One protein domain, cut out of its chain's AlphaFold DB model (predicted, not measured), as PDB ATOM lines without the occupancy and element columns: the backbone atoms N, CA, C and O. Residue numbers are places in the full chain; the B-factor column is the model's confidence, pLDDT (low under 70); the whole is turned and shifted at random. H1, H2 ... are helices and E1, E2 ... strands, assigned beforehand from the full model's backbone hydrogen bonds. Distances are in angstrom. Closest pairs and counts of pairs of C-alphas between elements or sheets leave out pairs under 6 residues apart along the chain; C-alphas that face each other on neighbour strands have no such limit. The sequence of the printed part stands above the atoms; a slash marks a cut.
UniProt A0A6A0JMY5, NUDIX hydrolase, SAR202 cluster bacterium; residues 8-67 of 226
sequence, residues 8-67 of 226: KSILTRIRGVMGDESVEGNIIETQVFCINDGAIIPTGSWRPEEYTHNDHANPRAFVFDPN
ATOM      1  N   LYS A   8     165.051 133.409 105.511       94.62
ATOM      2  CA  LYS A   8     165.076 132.107 104.841       94.62
ATOM      3  C   LYS A   8     166.456 131.812 104.263       94.62
ATOM      4  O   LYS A   8     166.940 130.686 104.366       94.62
ATOM      5  N   SER A   9     167.114 132.818 103.688       95.62
ATOM      6  CA  SER A   9     168.478 132.691 103.161       95.62
ATOM      7  C   SER A   9     169.490 132.410 104.278       95.62
ATOM      8  O   SER A   9     170.327 131.513 104.145       95.62
ATOM      9  N   ILE A  10     169.367 133.110 105.414       96.94
ATOM     10  CA  ILE A  10     170.210 132.889 106.597       96.94
ATOM     11  C   ILE A  10     170.067 131.450 107.104       96.94
ATOM     12  O   ILE A  10     171.063 130.736 107.217       96.94
ATOM     13  N   LEU A  11     168.838 130.997 107.359       97.81
ATOM     14  CA  LEU A  11     168.589 129.659 107.892       97.81
ATOM     15  C   LEU A  11     168.991 128.551 106.917       97.81
ATOM     16  O   LEU A  11     169.539 127.543 107.346       97.81
ATOM     17  N   THR A  12     168.815 128.758 105.607       97.56
ATOM     18  CA  THR A  12     169.289 127.811 104.581       97.56
ATOM     19  C   THR A  12     170.803 127.602 104.678       97.56
ATOM     20  O   THR A  12     171.282 126.470 104.620       97.56
ATOM     21  N   ARG A  13     171.573 128.682 104.861       97.19
ATOM     22  CA  ARG A  13     173.028 128.597 105.048       97.19
ATOM     23  C   ARG A  13     173.398 127.915 106.360       97.19
ATOM     24  O   ARG A  13     174.280 127.065 106.353       97.19
ATOM     25  N   ILE A  14     172.740 128.281 107.461       97.81
ATOM     26  CA  ILE A  14     173.004 127.687 108.780       97.81
ATOM     27  C   ILE A  14     172.705 126.185 108.750       97.81
ATOM     28  O   ILE A  14     173.546 125.406 109.184       97.81
ATOM     29  N   ARG A  15     171.583 125.760 108.156       97.81
ATOM     30  CA  ARG A  15     171.245 124.344 107.936       97.81
ATOM     31  C   ARG A  15     172.340 123.600 107.169       97.81
ATOM     32  O   ARG A  15     172.693 122.487 107.534       97.81
ATOM     33  N   GLY A  16     172.935 124.228 106.154       96.81
ATOM     34  CA  GLY A  16     174.067 123.653 105.417       96.81
ATOM     35  C   GLY A  16     175.331 123.418 106.259       96.81
ATOM     36  O   GLY A  16     176.163 122.602 105.873       96.81
ATOM     37  N   VAL A  17     175.477 124.115 107.394       95.75
ATOM     38  CA  VAL A  17     176.589 123.945 108.348       95.75
ATOM     39  C   VAL A  17     176.210 122.985 109.476       95.75
ATOM     40  O   VAL A  17     177.002 122.115 109.825       95.75
ATOM     41  N   MET A  18     175.018 123.153 110.051       96.56
ATOM     42  CA  MET A  18     174.578 122.447 111.258       96.56
ATOM     43  C   MET A  18     173.943 121.083 110.972       96.56
ATOM     44  O   MET A  18     173.898 120.239 111.862       96.56
ATOM     45  N   GLY A  19     173.463 120.855 109.748       96.88
ATOM     46  CA  GLY A  19     172.629 119.706 109.407       96.88
ATOM     47  C   GLY A  19     171.142 119.957 109.669       96.88
ATOM     48  O   GLY A  19     170.718 121.073 109.973       96.88
ATOM     49  N   ASP A  20     170.344 118.903 109.509       97.56
ATOM     50  CA  ASP A  20     168.878 118.984 109.536       97.56
ATOM     51  C   ASP A  20     168.291 118.989 110.951       97.56
ATOM     52  O   ASP A  20     167.249 119.603 111.180       97.56
ATOM     53  N   GLU A  21     168.944 118.331 111.904       97.62
ATOM     54  CA  GLU A  21     168.469 118.195 113.280       97.62
ATOM     55  C   GLU A  21     169.613 117.966 114.269       97.62
ATOM     56  O   GLU A  21     170.737 117.626 113.890       97.62
ATOM     57  N   SER A  22     169.310 118.158 115.552       97.06
ATOM     58  CA  SER A  22     170.210 117.855 116.658       97.06
ATOM     59  C   SER A  22     170.538 116.364 116.696       97.06
ATOM     60  O   SER A  22     169.636 115.529 116.757       97.06
ATOM     61  N   VAL A  23     171.827 116.039 116.749       94.44
ATOM     62  CA  VAL A  23     172.326 114.672 116.926       94.44
ATOM     63  C   VAL A  23     173.394 114.697 118.012       94.44
ATOM     64  O   VAL A  23     174.281 115.555 117.999       94.44
ATOM     65  N   GLU A  24     173.305 113.754 118.947       91.94
ATOM     66  CA  GLU A  24     174.247 113.630 120.060       91.94
ATOM     67  C   GLU A  24     175.695 113.540 119.559       91.94
ATOM     68  O   GLU A  24     176.025 112.743 118.680       91.94
ATOM     69  N   GLY A  25     176.559 114.400 120.101       89.94
ATOM     70  CA  GLY A  25     177.981 114.457 119.763       89.94
ATOM     71  C   GLY A  25     178.342 115.234 118.489       89.94
ATOM     72  O   GLY A  25     179.530 115.469 118.269       89.94
ATOM     73  N   ASN A  26     177.377 115.685 117.674       91.19
ATOM     74  CA  ASN A  26     177.681 116.483 116.472       91.19
ATOM     75  C   ASN A  26     178.129 117.915 116.799       91.19
ATOM     76  O   ASN A  26     178.903 118.510 116.049       91.19
ATOM     77  N   ILE A  27     177.643 118.472 117.907       92.38
ATOM     78  CA  ILE A  27     178.031 119.789 118.409       92.38
ATOM     79  C   ILE A  27     178.805 119.569 119.707       92.38
ATOM     80  O   ILE A  27     178.283 118.973 120.643       92.38
ATOM     81  N   ILE A  28     180.053 120.038 119.753       90.50
ATOM     82  CA  ILE A  28     180.924 119.903 120.935       90.50
ATOM     83  C   ILE A  28     180.834 121.154 121.820       90.50
ATOM     84  O   ILE A  28     180.861 121.057 123.043       90.50
ATOM     85  N   GLU A  29     180.706 122.327 121.202       92.38
ATOM     86  CA  GLU A  29     180.561 123.620 121.869       92.38
ATOM     87  C   GLU A  29     179.389 124.400 121.270       92.38
ATOM     88  O   GLU A  29     179.055 124.215 120.101       92.38
ATOM     89  N   THR A  30     178.761 125.266 122.068       93.81
ATOM     90  CA  THR A  30     177.629 126.086 121.626       93.81
ATOM     91  C   THR A  30     178.000 126.932 120.412       93.81
ATOM     92  O   THR A  30     178.862 127.806 120.494       93.81
ATOM     93  N   GLN A  31     177.278 126.726 119.309       94.94
ATOM     94  CA  GLN A  31     177.444 127.505 118.084       94.94
ATOM     95  C   GLN A  31     176.426 128.641 118.055       94.94
ATOM     96  O   GLN A  31     175.221 128.418 118.196       94.94
ATOM     97  N   VAL A  32     176.900 129.867 117.840       95.69
ATOM     98  CA  VAL A  32     176.053 131.063 117.812       95.69
ATOM     99  C   VAL A  32     176.186 131.750 116.464       95.69
ATOM    100  O   VAL A  32     177.288 132.074 116.030       95.69
ATOM    101  N   PHE A  33     175.057 132.014 115.813       95.81
ATOM    102  CA  PHE A  33     174.998 132.775 114.571       95.81
ATOM    103  C   PHE A  33     174.180 134.043 114.771       95.81
ATOM    104  O   PHE A  33     173.099 134.026 115.369       95.81
ATOM    105  N   CYS A  34     174.676 135.149 114.233       94.12
ATOM    106  CA  CYS A  34     173.980 136.420 114.274       94.12
ATOM    107  C   CYS A  34     172.613 136.312 113.588       94.12
ATOM    108  O   CYS A  34     172.500 135.819 112.465       94.12
ATOM    109  N   ILE A  35     171.569 136.815 114.249       94.19
ATOM    110  CA  ILE A  35     170.204 136.765 113.720       94.19
ATOM    111  C   ILE A  35     170.018 137.646 112.469       94.19
ATOM    112  O   ILE A  35     169.125 137.387 111.670       94.19
ATOM    113  N   ASN A  36     170.851 138.678 112.292       93.06
ATOM    114  CA  ASN A  36     170.718 139.675 111.225       93.06
ATOM    115  C   ASN A  36     171.383 139.265 109.898       93.06
ATOM    116  O   ASN A  36     170.903 139.642 108.830       93.06
ATOM    117  N   ASP A  37     172.495 138.528 109.945       92.94
ATOM    118  CA  ASP A  37     173.275 138.167 108.750       92.94
ATOM    119  C   ASP A  37     173.731 136.695 108.714       92.94
ATOM    120  O   ASP A  37     174.259 136.220 107.699       92.94
ATOM    121  N   GLY A  38     173.499 135.931 109.785       94.38
ATOM    122  CA  GLY A  38     173.882 134.526 109.891       94.38
ATOM    123  C   GLY A  38     175.384 134.285 109.999       94.38
ATOM    124  O   GLY A  38     175.826 133.175 109.710       94.38
ATOM    125  N   ALA A  39     176.195 135.299 110.298       94.25
ATOM    126  CA  ALA A  39     177.616 135.102 110.558       94.25
ATOM    127  C   ALA A  39     177.830 134.412 111.912       94.25
ATOM    128  O   ALA A  39     177.066 134.637 112.850       94.25
ATOM    129  N   ILE A  40     178.875 133.589 112.021       93.81
ATOM    130  CA  ILE A  40     179.259 132.971 113.296       93.81
ATOM    131  C   ILE A  40     179.730 134.067 114.254       93.81
ATOM    132  O   ILE A  40     180.584 134.882 113.907       93.81
ATOM    133  N   ILE A  41     179.189 134.052 115.466       92.06
ATOM    134  CA  ILE A  41     179.656 134.856 116.587       92.06
ATOM    135  C   ILE A  41     180.663 133.993 117.371       92.06
ATOM    136  O   ILE A  41     180.297 132.891 117.774       92.06
ATOM    137  N   PRO A  42     181.927 134.423 117.556       87.75
ATOM    138  CA  PRO A  42     182.961 133.616 118.218       87.75
ATOM    139  C   PRO A  42     182.715 133.366 119.709       87.75
ATOM    140  O   PRO A  42     182.292 134.271 120.430       87.75
ATOM    141  N   THR A  43     183.041 132.164 120.197       81.69
ATOM    142  CA  THR A  43     182.874 131.784 121.612       81.69
ATOM    143  C   THR A  43     183.470 132.814 122.568       81.69
ATOM    144  O   THR A  43     184.615 133.240 122.422       81.69
ATOM    145  N   GLY A  44     182.668 133.240 123.549       77.69
ATOM    146  CA  GLY A  44     183.058 134.245 124.541       77.69
ATOM    147  C   GLY A  44     182.922 135.701 124.086       77.69
ATOM    148  O   GLY A  44     183.214 136.600 124.874       77.69
ATOM    149  N   SER A  45     182.457 135.967 122.857       78.81
ATOM    150  CA  SER A  45     182.239 137.335 122.366       78.81
ATOM    151  C   SER A  45     180.809 137.858 122.557       78.81
ATOM    152  O   SER A  45     180.531 138.995 122.181       78.81
ATOM    153  N   TRP A  46     179.900 137.060 123.124       77.62
ATOM    154  CA  TRP A  46     178.511 137.447 123.403       77.62
ATOM    155  C   TRP A  46     178.189 137.390 124.896       77.62
ATOM    156  O   TRP A  46     178.890 136.746 125.678       77.62
ATOM    157  N   ARG A  47     177.106 138.064 125.295       74.62
ATOM    158  CA  ARG A  47     176.608 138.067 126.674       74.62
ATOM    159  C   ARG A  47     175.207 137.450 126.762       74.62
ATOM    160  O   ARG A  47     174.496 137.377 125.758       74.62
ATOM    161  N   PRO A  48     174.772 136.997 127.951       67.00
ATOM    162  CA  PRO A  48     173.423 136.471 128.148       67.00
ATOM    163  C   PRO A  48     172.292 137.484 127.897       67.00
ATOM    164  O   PRO A  48     171.133 137.098 127.776       67.00
ATOM    165  N   GLU A  49     172.584 138.775 127.816       76.06
ATOM    166  CA  GLU A  49     171.582 139.813 127.563       76.06
ATOM    167  C   GLU A  49     171.511 140.192 126.079       76.06
ATOM    168  O   GLU A  49     170.442 140.542 125.580       76.06
ATOM    169  N   GLU A  50     172.634 140.094 125.364       85.56
ATOM    170  CA  GLU A  50     172.783 140.632 124.016       85.56
ATOM    171  C   GLU A  50     173.876 139.896 123.225       85.56
ATOM    172  O   GLU A  50     174.952 139.574 123.742       85.56
ATOM    173  N   TYR A  51     173.598 139.653 121.945       89.50
ATOM    174  CA  TYR A  51     174.528 139.080 120.983       89.50
ATOM    175  C   TYR A  51     175.061 140.187 120.073       89.50
ATOM    176  O   TYR A  51     174.325 140.730 119.246       89.50
ATOM    177  N   THR A  52     176.337 140.530 120.237       87.25
ATOM    178  CA  THR A  52     177.012 141.566 119.448       87.25
ATOM    179  C   THR A  52     177.828 140.935 118.326       87.25
ATOM    180  O   THR A  52     178.632 140.032 118.559       87.25
ATOM    181  N   HIS A  53     177.653 141.442 117.108       83.19
ATOM    182  CA  HIS A  53     178.441 141.067 115.941       83.19
ATOM    183  C   HIS A  53     178.720 142.314 115.093       83.19
ATOM    184  O   HIS A  53     177.802 143.014 114.671       83.19
ATOM    185  N   ASN A  54     179.999 142.594 114.831       84.62
ATOM    186  CA  ASN A  54     180.449 143.795 114.120       84.62
ATOM    187  C   ASN A  54     179.862 145.098 114.703       84.62
ATOM    188  O   ASN A  54     180.220 145.500 115.806       84.62
ATOM    189  N   ASP A  55     179.005 145.772 113.934       82.50
ATOM    190  CA  ASP A  55     178.411 147.078 114.214       82.50
ATOM    191  C   ASP A  55     176.971 147.000 114.745       82.50
ATOM    192  O   ASP A  55     176.332 148.038 114.913       82.50
ATOM    193  N   HIS A  56     176.450 145.798 115.009       81.38
ATOM    194  CA  HIS A  56     175.091 145.608 115.506       81.38
ATOM    195  C   HIS A  56     175.032 144.648 116.691       81.38
ATOM    196  O   HIS A  56     175.889 143.788 116.901       81.38
ATOM    197  N   ALA A  57     173.979 144.822 117.479       87.75
ATOM    198  CA  ALA A  57     173.696 144.014 118.643       87.75
ATOM    199  C   ALA A  57     172.207 143.669 118.666       87.75
ATOM    200  O   ALA A  57     171.365 144.480 118.269       87.75
ATOM    201  N   ASN A  58     171.891 142.437 119.054       92.25
ATOM    202  CA  ASN A  58     170.526 141.936 119.053       92.25
ATOM    203  C   ASN A  58     170.267 141.102 120.315       92.25
ATOM    204  O   ASN A  58     171.120 140.298 120.696       92.25
ATOM    205  N   PRO A  59     169.089 141.219 120.955       92.12
ATOM    206  CA  PRO A  59     168.740 140.359 122.084       92.12
ATOM    207  C   PRO A  59     168.579 138.879 121.696       92.12
ATOM    208  O   PRO A  59     168.473 138.035 122.585       92.12
ATOM    209  N   ARG A  60     168.552 138.548 120.397       94.19
ATOM    210  CA  ARG A  60     168.419 137.193 119.849       94.19
ATOM    211  C   ARG A  60     169.597 136.818 118.952       94.19
ATOM    212  O   ARG A  60     170.174 137.661 118.273       94.19
ATOM    213  N   ALA A  61     169.869 135.524 118.886       95.44
ATOM    214  CA  ALA A  61     170.781 134.890 117.939       95.44
ATOM    215  C   ALA A  61     170.265 133.483 117.632       95.44
ATOM    216  O   ALA A  61     169.478 132.948 118.411       95.44
ATOM    217  N   PHE A  62     170.701 132.873 116.533       97.00
ATOM    218  CA  PHE A  62     170.498 131.437 116.343       97.00
ATOM    219  C   PHE A  62     171.534 130.706 117.190       97.00
ATOM    220  O   PHE A  62     172.730 130.815 116.924       97.00
ATOM    221  N   VAL A  63     171.076 130.023 118.234       95.81
ATOM    222  CA  VAL A  63     171.948 129.353 119.202       95.81
ATOM    223  C   VAL A  63     171.707 127.861 119.116       95.81
ATOM    224  O   VAL A  63     170.574 127.418 119.274       95.81
ATOM    225  N   PHE A  64     172.775 127.105 118.903       96.62
ATOM    226  CA  PHE A  64     172.758 125.652 118.855       96.62
ATOM    227  C   PHE A  64     173.623 125.126 119.997       96.62
ATOM    228  O   PHE A  64     174.846 125.040 119.879       96.62
ATOM    229  N   ASP A  65     172.975 124.842 121.125       94.00
ATOM    230  CA  ASP A  65     173.616 124.249 122.296       94.00
ATOM    231  C   ASP A  65     173.803 122.727 122.101       94.00
ATOM    232  O   ASP A  65     172.904 122.091 121.546       94.00
ATOM    233  N   PRO A  66     174.921 122.128 122.569       94.75
ATOM    234  CA  PRO A  66     175.227 120.705 122.375       94.75
ATOM    235  C   PRO A  66     174.126 119.744 122.817       94.75
ATOM    236  O   PRO A  66     173.900 118.729 122.165       94.75
ATOM    237  N   ASN A  67     173.437 120.082 123.906       95.06
ATOM    238  CA  ASN A  67     172.413 119.230 124.497       95.06
ATOM    239  C   ASN A  67     171.009 119.558 123.989       95.06
ATOM    240  O   ASN A  67     170.098 118.787 124.231       95.06
TER     241      ASN A  67
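This is residues 8 to 67 of the 226 residues of the protein "NUDIX hydrolase" of SAR202 cluster bacterium (UniProt A0A6A0JMY5). A short two-stranded ladder, E1 with E4, makes the middle, with the small hairpin E2 and E3 at one end of the long axis and the loop of residues 19 to 30 at the other. The single helix H1 lies near the ladder with its residues 10 to 18, loosely placed, and a second long loop, residues 35 to 50, joins E1 to the hairpin. The printed part has 60 residues, in the order H1, E1, E2, E3, E4; both two-stranded sheets are antiparallel. The class is mixed, helices and strands, with under half of the residues in named elements. The whole is compact, with a radius of gyration of the C-alphas of 11.5 A and spans of 32 by 25 by 15 A.

H1, residues 8 to 18, begins with C-alpha 8 at (165.076, 132.107, 104.841) and is 15.0 A long. E1 is residues 31 to 34, 10.3 A. E2 is residues 51 to 53 and E3 residues 56 to 58. E4, residues 61 to 64, 9.5 A, ends with C-alpha 64 at (172.758, 125.652, 118.855).

In H1 every O i to N i+4 pair is within hydrogen-bond range. Its closest C-alphas to E1 are Ile 14 and Phe 33, 8.0 A; H1 and E4 are only just apart, at 8.4 A. E1 and E4 are antiparallel at 163 degrees, with N 33 and O 62 at 2.8 A. Hairpin E2 and E3 has N 51 and O 58 at 2.8 A. E3 runs on into E4 at 64 degrees.

The C-alphas of Glu 24 and Asp 55, the two farthest apart, are 34.2 A apart. The printed part has no cut. The links H1 to E1 and E1 to E2 are long. Residue 48 is under pLDDT 70.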